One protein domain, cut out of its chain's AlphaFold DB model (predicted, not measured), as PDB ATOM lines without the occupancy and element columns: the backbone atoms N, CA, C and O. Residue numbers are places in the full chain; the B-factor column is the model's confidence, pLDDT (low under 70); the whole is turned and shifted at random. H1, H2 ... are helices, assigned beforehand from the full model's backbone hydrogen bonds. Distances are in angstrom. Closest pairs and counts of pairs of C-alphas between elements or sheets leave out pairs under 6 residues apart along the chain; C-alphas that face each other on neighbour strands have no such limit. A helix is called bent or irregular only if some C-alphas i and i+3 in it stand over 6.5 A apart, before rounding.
ATOM      1  N   ASP A 133     -37.821 -32.703 -41.932       67.19
ATOM      2  CA  ASP A 133     -39.223 -32.608 -41.555       67.19
ATOM      3  C   ASP A 133     -39.409 -31.305 -40.755       67.19
ATOM      4  O   ASP A 133     -38.909 -31.215 -39.626       67.19
ATOM      5  N   PRO A 134     -40.098 -30.285 -41.310       69.81
ATOM      6  CA  PRO A 134     -40.356 -29.026 -40.614       69.81
ATOM      7  C   PRO A 134     -41.012 -29.209 -39.240       69.81
ATOM      8  O   PRO A 134     -40.817 -28.377 -38.355       69.81
ATOM      9  N   SER A 135     -41.756 -30.303 -39.032       73.50
ATOM     10  CA  SER A 135     -42.392 -30.610 -37.747       73.50
ATOM     11  C   SER A 135     -41.406 -31.100 -36.675       73.50
ATOM     12  O   SER A 135     -41.717 -31.045 -35.488       73.50
ATOM     13  N   LYS A 136     -40.188 -31.514 -37.062       76.50
ATOM     14  CA  LYS A 136     -39.166 -32.109 -36.176       76.50
ATOM     15  C   LYS A 136     -37.959 -31.206 -35.915       76.50
ATOM     16  O   LYS A 136     -36.950 -31.656 -35.369       76.50
ATOM     17  N   VAL A 137     -38.041 -29.921 -36.266       83.88
ATOM     18  CA  VAL A 137     -36.954 -28.939 -36.068       83.88
ATOM     19  C   VAL A 137     -36.499 -28.856 -34.605       83.88
ATOM     20  O   VAL A 137     -35.308 -28.690 -34.327       83.88
ATOM     21  N   ASP A 138     -37.425 -28.988 -33.656       87.50
ATOM     22  CA  ASP A 138     -37.097 -28.973 -32.230       87.50
ATOM     23  C   ASP A 138     -36.313 -30.220 -31.803       87.50
ATOM     24  O   ASP A 138     -35.289 -30.078 -31.132       87.50
ATOM     25  N   GLU A 139     -36.709 -31.408 -32.271       85.44
ATOM     26  CA  GLU A 139     -35.988 -32.664 -32.015       85.44
ATOM     27  C   GLU A 139     -34.569 -32.638 -32.603       85.44
ATOM     28  O   GLU A 139     -33.607 -33.008 -31.924       85.44
ATOM     29  N   LEU A 140     -34.419 -32.143 -33.839       84.06
ATOM     30  CA  LEU A 140     -33.113 -31.965 -34.483       84.06
ATOM     31  C   LEU A 140     -32.212 -31.029 -33.668       84.06
ATOM     32  O   LEU A 140     -31.017 -31.286 -33.512       84.06
ATOM     33  N   TRP A 141     -32.774 -29.956 -33.105       90.38
ATOM     34  CA  TRP A 141     -32.014 -29.037 -32.261       90.38
ATOM     35  C   TRP A 141     -31.572 -29.675 -30.941       90.38
ATOM     36  O   TRP A 141     -30.442 -29.465 -30.502       90.38
ATOM     37  N   GLU A 142     -32.441 -30.443 -30.285       90.38
ATOM     38  CA  GLU A 142     -32.072 -31.168 -29.065       90.38
ATOM     39  C   GLU A 142     -30.952 -32.179 -29.320       90.38
ATOM     40  O   GLU A 142     -30.027 -32.310 -28.514       90.38
ATOM     41  N   GLU A 143     -31.003 -32.874 -30.456       87.31
ATOM     42  CA  GLU A 143     -29.934 -33.772 -30.874       87.31
ATOM     43  C   GLU A 143     -28.625 -33.015 -31.138       87.31
ATOM     44  O   GLU A 143     -27.561 -33.444 -30.677       87.31
ATOM     45  N   LEU A 144     -28.699 -31.861 -31.809       90.12
ATOM     46  CA  LEU A 144     -27.548 -30.992 -32.041       90.12
ATOM     47  C   LEU A 144     -26.905 -30.566 -30.718       90.12
ATOM     48  O   LEU A 144     -25.691 -30.671 -30.575       90.12
ATOM     49  N   GLU A 145     -27.693 -30.152 -29.724       93.38
ATOM     50  CA  GLU A 145     -27.177 -29.771 -28.402       93.38
ATOM     51  C   GLU A 145     -26.435 -30.915 -27.710       93.38
ATOM     52  O   GLU A 145     -25.348 -30.702 -27.167       93.38
ATOM     53  N   LYS A 146     -26.981 -32.139 -27.765       90.12
ATOM     54  CA  LYS A 146     -26.324 -33.331 -27.207       90.12
ATOM     55  C   LYS A 146     -24.986 -33.598 -27.892       90.12
ATOM     56  O   LYS A 146     -23.985 -33.818 -27.211       90.12
ATOM     57  N   LYS A 147     -24.941 -33.532 -29.227       89.19
ATOM     58  CA  LYS A 147     -23.705 -33.747 -29.995       89.19
ATOM     59  C   LYS A 147     -22.684 -32.631 -29.772       89.19
ATOM     60  O   LYS A 147     -21.508 -32.921 -29.589       89.19
ATOM     61  N   LEU A 148     -23.108 -31.369 -29.705       92.12
ATOM     62  CA  LEU A 148     -22.231 -30.238 -29.382       92.12
ATOM     63  C   LEU A 148     -21.644 -30.355 -27.968       92.12
ATOM     64  O   LEU A 148     -20.472 -30.039 -27.764       92.12
ATOM     65  N   ALA A 149     -22.429 -30.829 -26.995       90.94
ATOM     66  CA  ALA A 149     -21.938 -31.105 -25.648       90.94
ATOM     67  C   ALA A 149     -20.910 -32.247 -25.643       90.94
ATOM     68  O   ALA A 149     -19.827 -32.075 -25.088       90.94
ATOM     69  N   ALA A 150     -21.203 -33.364 -26.318       88.38
ATOM     70  CA  ALA A 150     -20.263 -34.475 -26.477       88.38
ATOM     71  C   ALA A 150     -18.959 -34.033 -27.164       88.38
ATOM     72  O   ALA A 150     -17.876 -34.423 -26.735       88.38
ATOM     73  N   LEU A 151     -19.057 -33.157 -28.169       88.38
ATOM     74  CA  LEU A 151     -17.902 -32.578 -28.850       88.38
ATOM     75  C   LEU A 151     -17.050 -31.735 -27.893       88.38
ATOM     76  O   LEU A 151     -15.837 -31.886 -27.876       88.38
ATOM     77  N   ILE A 152     -17.648 -30.878 -27.058       89.25
ATOM     78  CA  ILE A 152     -16.887 -30.130 -26.041       89.25
ATOM     79  C   ILE A 152     -16.179 -31.095 -25.084       89.25
ATOM     80  O   ILE A 152     -14.991 -30.911 -24.812       89.25
ATOM     81  N   THR A 153     -16.891 -32.119 -24.602       88.31
ATOM     82  CA  THR A 153     -16.355 -33.121 -23.672       88.31
ATOM     83  C   THR A 153     -15.170 -33.879 -24.268       88.31
ATOM     84  O   THR A 153     -14.145 -34.012 -23.604       88.31
ATOM     85  N   GLY A 154     -15.263 -34.297 -25.534       84.31
ATOM     86  CA  GLY A 154     -14.194 -35.019 -26.237       84.31
ATOM     87  C   GLY A 154     -12.892 -34.226 -26.395       84.31
ATOM     88  O   GLY A 154     -11.840 -34.812 -26.631       84.31
ATOM     89  N   TYR A 155     -12.942 -32.902 -26.222       86.50
ATOM     90  CA  TYR A 155     -11.784 -32.014 -26.309       86.50
ATOM     91  C   TYR A 155     -11.351 -31.420 -24.964       86.50
ATOM     92  O   TYR A 155     -10.476 -30.547 -24.955       86.50
ATOM     93  N   ILE A 156     -11.915 -31.855 -23.832       87.44
ATOM     94  CA  ILE A 156     -11.482 -31.400 -22.501       87.44
ATOM     95  C   ILE A 156      -9.983 -31.674 -22.311       87.44
ATOM     96  O   ILE A 156      -9.494 -32.763 -22.593       87.44
ATOM     97  N   GLY A 157      -9.236 -30.662 -21.858       84.62
ATOM     98  CA  GLY A 157      -7.788 -30.758 -21.635       84.62
ATOM     99  C   GLY A 157      -6.935 -30.629 -22.902       84.62
ATOM    100  O   GLY A 157      -5.710 -30.563 -22.812       84.62
ATOM    101  N   SER A 158      -7.552 -30.540 -24.084       87.00
ATOM    102  CA  SER A 158      -6.833 -30.313 -25.339       87.00
ATOM    103  C   SER A 158      -6.530 -28.827 -25.583       87.00
ATOM    104  O   SER A 158      -7.253 -27.926 -25.149       87.00
ATOM    105  N   ASN A 159      -5.525 -28.565 -26.424       87.25
ATOM    106  CA  ASN A 159      -5.228 -27.220 -26.939       87.25
ATOM    107  C   ASN A 159      -6.356 -26.634 -27.821       87.25
ATOM    108  O   ASN A 159      -6.297 -25.464 -28.195       87.25
ATOM    109  N   LEU A 160      -7.370 -27.438 -28.163       88.38
ATOM    110  CA  LEU A 160      -8.489 -27.082 -29.041       88.38
ATOM    111  C   LEU A 160      -9.805 -26.857 -28.271       88.38
ATOM    112  O   LEU A 160     -10.777 -26.364 -28.851       88.38
ATOM    113  N   GLN A 161      -9.828 -27.125 -26.957       90.56
ATOM    114  CA  GLN A 161     -11.022 -27.005 -26.113       90.56
ATOM    115  C   GLN A 161     -11.667 -25.616 -26.207       90.56
ATOM    116  O   GLN A 161     -12.868 -25.488 -26.443       90.56
ATOM    117  N   ARG A 162     -10.861 -24.553 -26.058       92.56
ATOM    118  CA  ARG A 162     -11.351 -23.163 -26.084       92.56
ATOM    119  C   ARG A 162     -11.917 -22.779 -27.447       92.56
ATOM    120  O   ARG A 162     -12.913 -22.062 -27.509       92.56
ATOM    121  N   SER A 163     -11.294 -23.247 -28.530       91.56
ATOM    122  CA  SER A 163     -11.769 -22.962 -29.883       91.56
ATOM    123  C   SER A 163     -13.101 -23.647 -30.181       91.56
ATOM    124  O   SER A 163     -14.002 -22.983 -30.684       91.56
ATOM    125  N   ILE A 164     -13.268 -24.911 -29.777       90.31
ATOM    126  CA  ILE A 164     -14.544 -25.622 -29.928       90.31
ATOM    127  C   ILE A 164     -15.627 -24.980 -29.077       90.31
ATOM    128  O   ILE A 164     -16.696 -24.679 -29.595       90.31
ATOM    129  N   ALA A 165     -15.349 -24.685 -27.805       92.50
ATOM    130  CA  ALA A 165     -16.322 -24.028 -26.936       92.50
ATOM    131  C   ALA A 165     -16.810 -22.692 -27.525       92.50
ATOM    132  O   ALA A 165     -18.000 -22.382 -27.453       92.50
ATOM    133  N   LYS A 166     -15.915 -21.917 -28.157       93.81
ATOM    134  CA  LYS A 166     -16.273 -20.660 -28.827       93.81
ATOM    135  C   LYS A 166     -17.210 -20.881 -30.017       93.81
ATOM    136  O   LYS A 166     -18.213 -20.175 -30.118       93.81
ATOM    137  N   ASP A 167     -16.907 -21.843 -30.882       91.19
ATOM    138  CA  ASP A 167     -17.745 -22.149 -32.044       91.19
ATOM    139  C   ASP A 167     -19.111 -22.715 -31.617       91.19
ATOM    140  O   ASP A 167     -20.143 -22.230 -32.082       91.19
ATOM    141  N   VAL A 168     -19.148 -23.631 -30.637       92.88
ATOM    142  CA  VAL A 168     -20.404 -24.146 -30.057       92.88
ATOM    143  C   VAL A 168     -21.260 -23.019 -29.474       92.88
ATOM    144  O   VAL A 168     -22.469 -22.977 -29.702       92.88
ATOM    145  N   MET A 169     -20.663 -22.063 -28.752       93.38
ATOM    146  CA  MET A 169     -21.400 -20.887 -28.273       93.38
ATOM    147  C   MET A 169     -21.955 -20.039 -29.422       93.38
ATOM    148  O   MET A 169     -23.066 -19.523 -29.309       93.38
ATOM    149  N   GLY A 170     -21.206 -19.891 -30.517       90.62
ATOM    150  CA  GLY A 170     -21.673 -19.207 -31.724       90.62
ATOM    151  C   GLY A 170     -22.905 -19.883 -32.327       90.62
ATOM    152  O   GLY A 170     -23.907 -19.216 -32.585       90.62
ATOM    153  N   ILE A 171     -22.872 -21.211 -32.459       90.56
ATOM    154  CA  ILE A 171     -24.004 -22.019 -32.938       90.56
ATOM    155  C   ILE A 171     -25.228 -21.814 -32.033       90.56
ATOM    156  O   ILE A 171     -26.309 -21.478 -32.517       90.56
ATOM    157  N   ARG A 172     -25.053 -21.918 -30.709       92.88
ATOM    158  CA  ARG A 172     -26.132 -21.725 -29.722       92.88
ATOM    159  C   ARG A 172     -26.765 -20.337 -29.784       92.88
ATOM    160  O   ARG A 172     -27.987 -20.218 -29.720       92.88
ATOM    161  N   LYS A 173     -25.957 -19.283 -29.947       92.06
ATOM    162  CA  LYS A 173     -26.453 -17.901 -30.098       92.06
ATOM    163  C   LYS A 173     -27.322 -17.729 -31.347       92.06
ATOM    164  O   LYS A 173     -28.286 -16.970 -31.311       92.06
ATOM    165  N   ASN A 174     -27.036 -18.481 -32.407       88.75
ATOM    166  CA  ASN A 174     -27.770 -18.432 -33.671       88.75
ATOM    167  C   ASN A 174     -28.962 -19.404 -33.746       88.75
ATOM    168  O   ASN A 174     -29.570 -19.533 -34.808       88.75
ATOM    169  N   LYS A 175     -29.356 -20.045 -32.633       90.62
ATOM    170  CA  LYS A 175     -30.457 -21.028 -32.560       90.62
ATOM    171  C   LYS A 175     -31.713 -20.628 -33.330       90.62
ATOM    172  O   LYS A 175     -32.251 -21.431 -34.084       90.62
ATOM    173  N   LYS A 176     -32.196 -19.397 -33.135       88.94
ATOM    174  CA  LYS A 176     -33.448 -18.927 -33.752       88.94
ATOM    175  C   LYS A 176     -33.376 -18.878 -35.278       88.94
ATOM    176  O   LYS A 176     -34.364 -19.204 -35.921       88.94
ATOM    177  N   GLU A 177     -32.244 -18.474 -35.849       85.44
ATOM    178  CA  GLU A 177     -32.095 -18.381 -37.306       85.44
ATOM    179  C   GLU A 177     -31.775 -19.750 -37.919       85.44
ATOM    180  O   GLU A 177     -32.348 -20.099 -38.949       85.44
ATOM    181  N   LEU A 178     -30.981 -20.578 -37.233       85.44
ATOM    182  CA  LEU A 178     -30.705 -21.959 -37.647       85.44
ATOM    183  C   LEU A 178     -31.979 -22.816 -37.696       85.44
ATOM    184  O   LEU A 178     -32.177 -23.553 -38.654       85.44
ATOM    185  N   LYS A 179     -32.885 -22.674 -36.716       85.19
ATOM    186  CA  LYS A 179     -34.196 -23.351 -36.728       85.19
ATOM    187  C   LYS A 179     -35.113 -22.911 -37.873       85.19
ATOM    188  O   LYS A 179     -36.010 -23.650 -38.242       85.19
ATOM    189  N   LYS A 180     -34.897 -21.719 -38.436       83.50
ATOM    190  CA  LYS A 180     -35.621 -21.231 -39.623       83.50
ATOM    191  C   LYS A 180     -34.948 -21.659 -40.935       83.50
ATOM    192  O   LYS A 180     -35.290 -21.121 -41.982       83.50
ATOM    193  N   GLY A 181     -33.934 -22.522 -40.868       76.81
ATOM    194  CA  GLY A 181     -33.137 -22.958 -42.013       76.81
ATOM    195  C   GLY A 181     -32.250 -21.886 -42.634       76.81
ATOM    196  O   GLY A 181     -31.685 -22.087 -43.705       76.81
ATOM    197  N   LYS A 182     -32.061 -20.746 -41.959       76.31
ATOM    198  CA  LYS A 182     -31.152 -19.695 -42.425       76.31
ATOM    199  C   LYS A 182     -29.720 -20.044 -42.045       76.31
ATOM    200  O   LYS A 182     -29.180 -19.555 -41.051       76.31
ATOM    201  N   ILE A 183     -29.122 -20.914 -42.847       70.81
ATOM    202  CA  ILE A 183     -27.745 -21.364 -42.681       70.81
ATOM    203  C   ILE A 183     -26.867 -20.688 -43.735       70.81
ATOM    204  O   ILE A 183     -26.746 -21.153 -44.861       70.81
ATOM    205  N   ASN A 184     -26.220 -19.582 -43.362       58.62
ATOM    206  CA  ASN A 184     -25.198 -18.940 -44.194       58.62
ATOM    207  C   ASN A 184     -23.861 -19.672 -44.033       58.62
ATOM    208  O   ASN A 184     -22.948 -19.147 -43.395       58.62
ATOM    209  N   LEU A 185     -23.745 -20.902 -44.540       55.09
ATOM    210  CA  LEU A 185     -22.496 -21.659 -44.459       55.09
ATOM    211  C   LEU A 185     -22.133 -22.253 -45.823       55.09
ATOM    212  O   LEU A 185     -22.967 -22.913 -46.436       55.09
ATOM    213  N   PRO A 186     -20.901 -22.032 -46.318       49.34
ATOM    214  CA  PRO A 186     -20.446 -22.671 -47.540       49.34
ATOM    215  C   PRO A 186     -20.323 -24.169 -47.275       49.34
ATOM    216  O   PRO A 186     -19.478 -24.589 -46.487       49.34
ATOM    217  N   ILE A 187     -21.164 -24.975 -47.917       49.69
ATOM    218  CA  ILE A 187     -21.142 -26.438 -47.808       49.69
ATOM    219  C   ILE A 187     -19.946 -26.955 -48.615       49.69
ATOM    220  O   ILE A 187     -20.071 -27.482 -49.716       49.69
ATOM    221  N   SER A 188     -18.744 -26.731 -48.095       47.16
ATOM    222  CA  SER A 188     -17.533 -27.411 -48.537       47.16
ATOM    223  C   SER A 188     -17.156 -28.486 -47.516       47.16
ATOM    224  O   SER A 188     -17.524 -28.423 -46.342       47.16
ATOM    225  N   LYS A 189     -16.417 -29.502 -47.976       48.06
ATOM    226  CA  LYS A 189     -16.114 -30.739 -47.236       48.06
ATOM    227  C   LYS A 189     -15.264 -30.558 -45.957       48.06
ATOM    228  O   LYS A 189     -15.032 -31.543 -45.266       48.06
ATOM    229  N   GLU A 190     -14.815 -29.348 -45.604       49.53
ATOM    230  CA  GLU A 190     -13.771 -29.116 -44.578       49.53
ATOM    231  C   GLU A 190     -14.231 -28.377 -43.290       49.53
ATOM    232  O   GLU A 190     -13.421 -27.832 -42.547       49.53
ATOM    233  N   SER A 191     -15.524 -28.401 -42.948       54.59
ATOM    234  CA  SER A 191     -16.153 -27.655 -41.827       54.59
ATOM    235  C   SER A 191     -16.240 -26.142 -41.984       54.59
ATOM    236  O   SER A 191     -15.360 -25.399 -41.544       54.59
ATOM    237  N   PRO A 192     -17.375 -25.621 -42.448       59.97
ATOM    238  CA  PRO A 192     -17.709 -24.221 -42.211       59.97
ATOM    239  C   PRO A 192     -18.205 -23.968 -40.768       59.97
ATOM    240  O   PRO A 192     -18.207 -22.825 -40.317       59.97
ATOM    241  N   PHE A 193     -18.618 -25.009 -40.031       73.12
ATOM    242  CA  PHE A 193     -19.323 -24.888 -38.742       73.12
ATOM    243  C   PHE A 193     -18.416 -24.563 -37.548       73.12
ATOM    244  O   PHE A 193     -18.892 -24.043 -36.539       73.12
ATOM    245  N   PHE A 194     -17.116 -24.847 -37.662       85.56
ATOM    246  CA  PHE A 194     -16.143 -24.658 -36.583       85.56
ATOM    247  C   PHE A 194     -14.947 -23.797 -37.037       85.56
ATOM    248  O   PHE A 194     -13.808 -24.270 -37.112       85.56
ATOM    249  N   PRO A 195     -15.173 -22.517 -37.393       85.69
ATOM    250  CA  PRO A 195     -14.132 -21.660 -37.958       85.69
ATOM    251  C   PRO A 195     -13.013 -21.339 -36.958       85.69
ATOM    252  O   PRO A 195     -11.843 -21.253 -37.341       85.69
ATOM    253  N   THR A 196     -13.332 -21.175 -35.668       88.75
ATOM    254  CA  THR A 196     -12.312 -20.931 -34.639       88.75
ATOM    255  C   THR A 196     -11.453 -22.175 -34.440       88.75
ATOM    256  O   THR A 196     -10.228 -22.063 -34.335       88.75
ATOM    257  N   PHE A 197     -12.076 -23.354 -34.406       87.94
ATOM    258  CA  PHE A 197     -11.389 -24.638 -34.342       87.94
ATOM    259  C   PHE A 197     -10.440 -24.812 -35.524       87.94
ATOM    260  O   PHE A 197      -9.242 -24.966 -35.305       87.94
ATOM    261  N   ASN A 198     -10.926 -24.675 -36.759       85.25
ATOM    262  CA  ASN A 198     -10.122 -24.858 -37.969       85.25
ATOM    263  C   ASN A 198      -8.922 -23.905 -38.030       85.25
ATOM    264  O   ASN A 198      -7.803 -24.308 -38.370       85.25
ATOM    265  N   LYS A 199      -9.122 -22.641 -37.630       88.25
ATOM    266  CA  LYS A 199      -8.040 -21.653 -37.529       88.25
ATOM    267  C   LYS A 199      -6.994 -22.065 -36.489       88.25
ATOM    268  O   LYS A 199      -5.795 -21.969 -36.752       88.25
ATOM    269  N   THR A 200      -7.440 -22.537 -35.326       88.31
ATOM    270  CA  THR A 200      -6.557 -22.953 -34.224       88.31
ATOM    271  C   THR A 200      -5.806 -24.237 -34.574       88.31
ATOM    272  O   THR A 200      -4.590 -24.294 -34.410       88.31
ATOM    273  N   PHE A 201      -6.492 -25.228 -35.141       86.62
ATOM    274  CA  PHE A 201      -5.913 -26.476 -35.631       86.62
ATOM    275  C   PHE A 201      -4.822 -26.213 -36.674       86.62
ATOM    276  O   PHE A 201      -3.685 -26.659 -36.516       86.62
ATOM    277  N   SER A 202      -5.121 -25.395 -37.689       86.69
ATOM    278  CA  SER A 202      -4.152 -25.010 -38.724       86.69
ATOM    279  C   SER A 202      -2.932 -24.293 -38.141       86.69
ATOM    280  O   SER A 202      -1.802 -24.547 -38.560       86.69
ATOM    281  N   TYR A 203      -3.139 -23.409 -37.159       90.69
ATOM    282  CA  TYR A 203      -2.056 -22.716 -36.463       90.69
ATOM    283  C   TYR A 203      -1.157 -23.685 -35.679       90.69
ATOM    284  O   TYR A 203       0.066 -23.638 -35.821       90.69
ATOM    285  N   LEU A 204      -1.747 -24.592 -34.896       87.12
ATOM    286  CA  LEU A 204      -1.009 -25.587 -34.114       87.12
ATOM    287  C   LEU A 204      -0.222 -26.546 -35.016       87.12
ATOM    288  O   LEU A 204       0.953 -26.802 -34.743       87.12
ATOM    289  N   LYS A 205      -0.829 -26.988 -36.126       86.50
ATOM    290  CA  LYS A 205      -0.183 -27.829 -37.143       86.50
ATOM    291  C   LYS A 205       1.029 -27.130 -37.760       86.50
ATOM    292  O   LYS A 205       2.112 -27.705 -37.792       86.50
ATOM    293  N   LYS A 206       0.889 -25.860 -38.168       91.38
ATOM    294  CA  LYS A 206       2.005 -25.043 -38.693       91.38
ATOM    295  C   LYS A 206       3.137 -24.850 -37.677       91.38
ATOM    296  O   LYS A 206       4.285 -24.700 -38.070       91.38
ATOM    297  N   LYS A 207       2.826 -24.843 -36.379       90.38
ATOM    298  CA  LYS A 207       3.806 -24.714 -35.289       90.38
ATOM    299  C   LYS A 207       4.415 -26.050 -34.841       90.38
ATOM    300  O   LYS A 207       5.146 -26.053 -33.854       90.38
ATOM    301  N   GLY A 208       4.097 -27.165 -35.506       85.38
ATOM    302  CA  GLY A 208       4.591 -28.496 -35.137       85.38
ATOM    303  C   GLY A 208       4.166 -28.935 -33.732       85.38
ATOM    304  O   GLY A 208       4.818 -29.776 -33.117       85.38
ATOM    305  N   LYS A 209       3.105 -28.336 -33.175       85.00
ATOM    306  CA  LYS A 209       2.610 -28.712 -31.851       85.00
ATOM    307  C   LYS A 209       1.909 -30.057 -31.963       85.00
ATOM    308  O   LYS A 209       1.097 -30.252 -32.863       85.00
ATOM    309  N   LYS A 210       2.189 -30.960 -31.018       79.56
ATOM    310  CA  LYS A 210       1.438 -32.209 -30.887       79.56
ATOM    311  C   LYS A 210      -0.024 -31.851 -30.625       79.56
ATOM    312  O   LYS A 210      -0.358 -31.286 -29.582       79.56
ATOM    313  N   ILE A 211      -0.869 -32.118 -31.612       75.69
ATOM    314  CA  ILE A 211      -2.314 -32.030 -31.464       75.69
ATOM    315  C   ILE A 211      -2.721 -33.357 -30.840       75.69
ATOM    316  O   ILE A 211      -2.402 -34.416 -31.375       75.69
ATOM    317  N   ILE A 212      -3.321 -33.289 -29.656       68.12
ATOM    318  CA  ILE A 212      -3.964 -34.459 -29.071       68.12
ATOM    319  C   ILE A 212      -5.178 -34.696 -29.957       68.12
ATOM    320  O   ILE A 212      -6.081 -33.855 -29.980       68.12
ATOM    321  N   ASP A 213      -5.111 -35.756 -30.758       59.44
ATOM    322  CA  ASP A 213      -6.242 -36.176 -31.568       59.44
ATOM    323  C   ASP A 213      -7.414 -36.461 -30.623       59.44
ATOM    324  O   ASP A 213      -7.189 -36.902 -29.486       59.44
ATOM    325  N   PRO A 214      -8.648 -36.159 -31.029       58.88
ATOM    326  CA  PRO A 214      -9.789 -36.413 -30.179       58.88
ATOM    327  C   PRO A 214      -9.889 -37.899 -29.841       58.88
ATOM    328  O   PRO A 214      -9.438 -38.753 -30.601       58.88
ATOM    329  N   VAL A 215     -10.544 -38.198 -28.723       56.94
ATOM    330  CA  VAL A 215     -10.912 -39.569 -28.348       56.94
ATOM    331  C   VAL A 215     -11.635 -40.257 -29.521       56.94
ATOM    332  O   VAL A 215     -12.381 -39.598 -30.263       56.94
ATOM    333  N   ASP A 216     -11.418 -41.567 -29.688       55.25
ATOM    334  CA  ASP A 216     -12.149 -42.404 -30.649       55.25
ATOM    335  C   ASP A 216     -13.655 -42.066 -30.626       55.25
ATOM    336  O   ASP A 216     -14.267 -41.954 -29.563       55.25
ATOM    337  N   GLY A 217     -14.248 -41.842 -31.806       59.19
ATOM    338  CA  GLY A 217     -15.670 -41.488 -31.967       59.19
ATOM    339  C   GLY A 217     -15.972 -40.002 -32.220       59.19
ATOM    340  O   GLY A 217     -17.083 -39.656 -32.624       59.19
ATOM    341  N   THR A 218     -14.999 -39.099 -32.094       69.62
ATOM    342  CA  THR A 218     -15.250 -37.656 -32.305       69.62
ATOM    343  C   THR A 218     -15.580 -37.298 -33.762       69.62
ATOM    344  O   THR A 218     -16.369 -36.385 -34.017       69.62
ATOM    345  N   ASN A 219     -15.069 -38.068 -34.730       68.25
ATOM    346  CA  ASN A 219     -15.458 -37.945 -36.138       68.25
ATOM    347  C   ASN A 219     -16.953 -38.234 -36.346       68.25
ATOM    348  O   ASN A 219     -17.619 -37.514 -37.085       68.25
ATOM    349  N   GLN A 220     -17.513 -39.226 -35.645       68.44
ATOM    350  CA  GLN A 220     -18.942 -39.553 -35.730       68.44
ATOM    351  C   GLN A 220     -19.812 -38.426 -35.163       68.44
ATOM    352  O   GLN A 220     -20.856 -38.091 -35.723       68.44
ATOM    353  N   VAL A 221     -19.371 -37.798 -34.067       78.69
ATOM    354  CA  VAL A 221     -20.047 -36.621 -33.496       78.69
ATOM    355  C   VAL A 221     -20.067 -35.477 -34.506       78.69
ATOM    356  O   VAL A 221     -21.100 -34.838 -34.698       78.69
ATOM    357  N   TYR A 222     -18.945 -35.252 -35.183       78.31
ATOM    358  CA  TYR A 222     -18.788 -34.193 -36.165       78.31
ATOM    359  C   TYR A 222     -19.658 -34.401 -37.417       78.31
ATOM    360  O   TYR A 222     -20.382 -33.482 -37.806       78.31
ATOM    361  N   TRP A 223     -19.663 -35.602 -38.008       75.12
ATOM    362  CA  TRP A 223     -20.577 -35.944 -39.107       75.12
ATOM    363  C   TRP A 223     -22.039 -35.833 -38.660       75.12
ATOM    364  O   TRP A 223     -22.862 -35.212 -39.334       75.12
ATOM    365  N   GLY A 224     -22.319 -36.282 -37.433       77.69
ATOM    366  CA  GLY A 224     -23.556 -36.032 -36.696       77.69
ATOM    367  C   GLY A 224     -24.063 -34.604 -36.769       77.69
ATOM    368  O   GLY A 224     -25.221 -34.367 -37.102       77.69
ATOM    369  N   ILE A 225     -23.191 -33.659 -36.450       84.88
ATOM    370  CA  ILE A 225     -23.504 -32.234 -36.462       84.88
ATOM    371  C   ILE A 225     -23.722 -31.740 -37.896       84.88
ATOM    372  O   ILE A 225     -24.663 -30.987 -38.143       84.88
ATOM    373  N   HIS A 226     -22.896 -32.191 -38.841       79.81
ATOM    374  CA  HIS A 226     -22.994 -31.816 -40.248       79.81
ATOM    375  C   HIS A 226     -24.365 -32.157 -40.853       79.81
ATOM    376  O   HIS A 226     -24.989 -31.279 -41.448       79.81
ATOM    377  N   ASP A 227     -24.890 -33.373 -40.667       76.31
ATOM    378  CA  ASP A 227     -26.203 -33.697 -41.254       76.31
ATOM    379  C   ASP A 227     -27.355 -33.002 -40.560       76.31
ATOM    380  O   ASP A 227     -28.323 -32.666 -41.232       76.31
ATOM    381  N   ILE A 228     -27.266 -32.752 -39.251       81.38
ATOM    382  CA  ILE A 228     -28.306 -31.965 -38.586       81.38
ATOM    383  C   ILE A 228     -28.349 -30.563 -39.192       81.38
ATOM    384  O   ILE A 228     -29.431 -30.038 -39.439       81.38
ATOM    385  N   PHE A 229     -27.197 -29.966 -39.504       81.94
ATOM    386  CA  PHE A 229     -27.179 -28.696 -40.217       81.94
ATOM    387  C   PHE A 229     -27.747 -28.798 -41.633       81.94
ATOM    388  O   PHE A 229     -28.544 -27.946 -42.005       81.94
ATOM    389  N   ARG A 230     -27.407 -29.831 -42.412       77.38
ATOM    390  CA  ARG A 230     -28.001 -30.013 -43.751       77.38
ATOM    391  C   ARG A 230     -29.513 -30.207 -43.693       77.38
ATOM    392  O   ARG A 230     -30.231 -29.596 -44.478       77.38
ATOM    393  N   ALA A 231     -29.984 -30.999 -42.733       77.31
ATOM    394  CA  ALA A 231     -31.401 -31.169 -42.461       77.31
ATOM    395  C   ALA A 231     -32.039 -29.816 -42.127       77.31
ATOM    396  O   ALA A 231     -32.977 -29.419 -42.801       77.31
ATOM    397  N   LEU A 232     -31.488 -29.054 -41.175       79.69
ATOM    398  CA  LEU A 232     -31.993 -27.723 -40.819       79.69
ATOM    399  C   LEU A 232     -31.990 -26.740 -42.003       79.69
ATOM    400  O   LEU A 232     -32.912 -25.941 -42.101       79.69
ATOM    401  N   ALA A 233     -31.010 -26.805 -42.910       75.38
ATOM    402  CA  ALA A 233     -30.953 -25.989 -44.131       75.38
ATOM    403  C   ALA A 233     -32.012 -26.361 -45.187       75.38
ATOM    404  O   ALA A 233     -32.078 -25.716 -46.231       75.38
ATOM    405  N   GLY A 234     -32.819 -27.401 -44.956       67.88
ATOM    406  CA  GLY A 234     -33.766 -27.907 -45.948       67.88
ATOM    407  C   GLY A 234     -33.103 -28.680 -47.090       67.88
ATOM    408  O   GLY A 234     -33.766 -29.004 -48.067       67.88
TER     409      GLY A 234
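What this domain is: This is residues 133 to 234 of the 437 residues of an uncharacterized protein of Parcubacteria group bacterium Gr01-1014_19 (UniProt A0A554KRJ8). Four helices lie lengthwise in an elongated group: H1, H2 and H5 make a triangle in which H5 packs along H1 and H2 folds back from it, packed on its residues 148 to 152, while H2 and H5 stay apart from each other; H4 packs with its residues 195 to 200 on residues 163 to 167 of H2 and reaches on toward one end of the long axis. The beginning of H1 makes the other end, and the short H3 follows H2, turned out of the lengthwise direction. The printed part has 102 residues with five named helices, H1 to H5 in order along the chain, and no named strand; its class is all helix. It is compact, with a radius of gyration of the C-alphas of 13.9 A, and spans 46 by 23 by 22 A.

Where its parts are: H1, residues 134 to 154, begins at C-alpha 134 (-40.356, -29.026, -40.614) and measures 30.4 A from first to last C-alpha. It has a kink of 27 degrees near residue 141 and is irregular, with C-alphas 135 and 138 at 7.8 A from each other. H2, residues 161 to 173, measures 18.4 A. H3, residues 175 to 178, measures 5.2 A. H4, residues 195 to 206, measures 16.5 A and ends at C-alpha 206 (2.005, -25.043, -38.693). H5, residues 218 to 232, measures 21.2 A and ends at C-alpha 232 (-31.993, -27.723, -40.819).

How they stand to each other: H1 and H2 form a helical hairpin at a shallow tilt of 17 degrees, opposite ways. H1 touches H2 with residues 148 to 152 alone, and the closest C-alphas, those of Ile 152 and Ala 165, are 6.2 A apart. H1 touches H5 at a shallow tilt of 23 degrees, opposite ways, with 18 pairs of C-alphas within 8 A; the closest are those of Lys 147 and Val 221, 5.8 A apart. H2, with residues 163 to 167 alone, touches residues 195 to 200 of H4 at a shallow tilt of 18 degrees, opposite ways; the closest C-alphas, those of Ser 163 and Phe 197, are 4.8 A apart. H2 and H3 meet only through their link. H3 and H5 are close but not clearly touching, with the C-alphas of Leu 178 and Leu 232 at 6.7 A. H2 and H5 are apart, and H1 and H4 are apart. Each O i to N i+4 pair is within hydrogen-bond range in H2, H4 and H5; in H1 15 of 17 are, and H3 is too short for such a pair.

The domain as a whole: The C-alphas farthest apart, those of Ser 135 and Gly 208, are 47.1 A apart, while those of Asp 133 and Gly 234, the first and last printed, are 8.4 A apart. The printed part has no cut. The links H3 to H4, 16 residues, and H4 to H5, 11 residues, are long. The mean pLDDT of the printed part is 80.2; residues 133 to 134, 184 to 192, 212 to 220 and 234 are under 70.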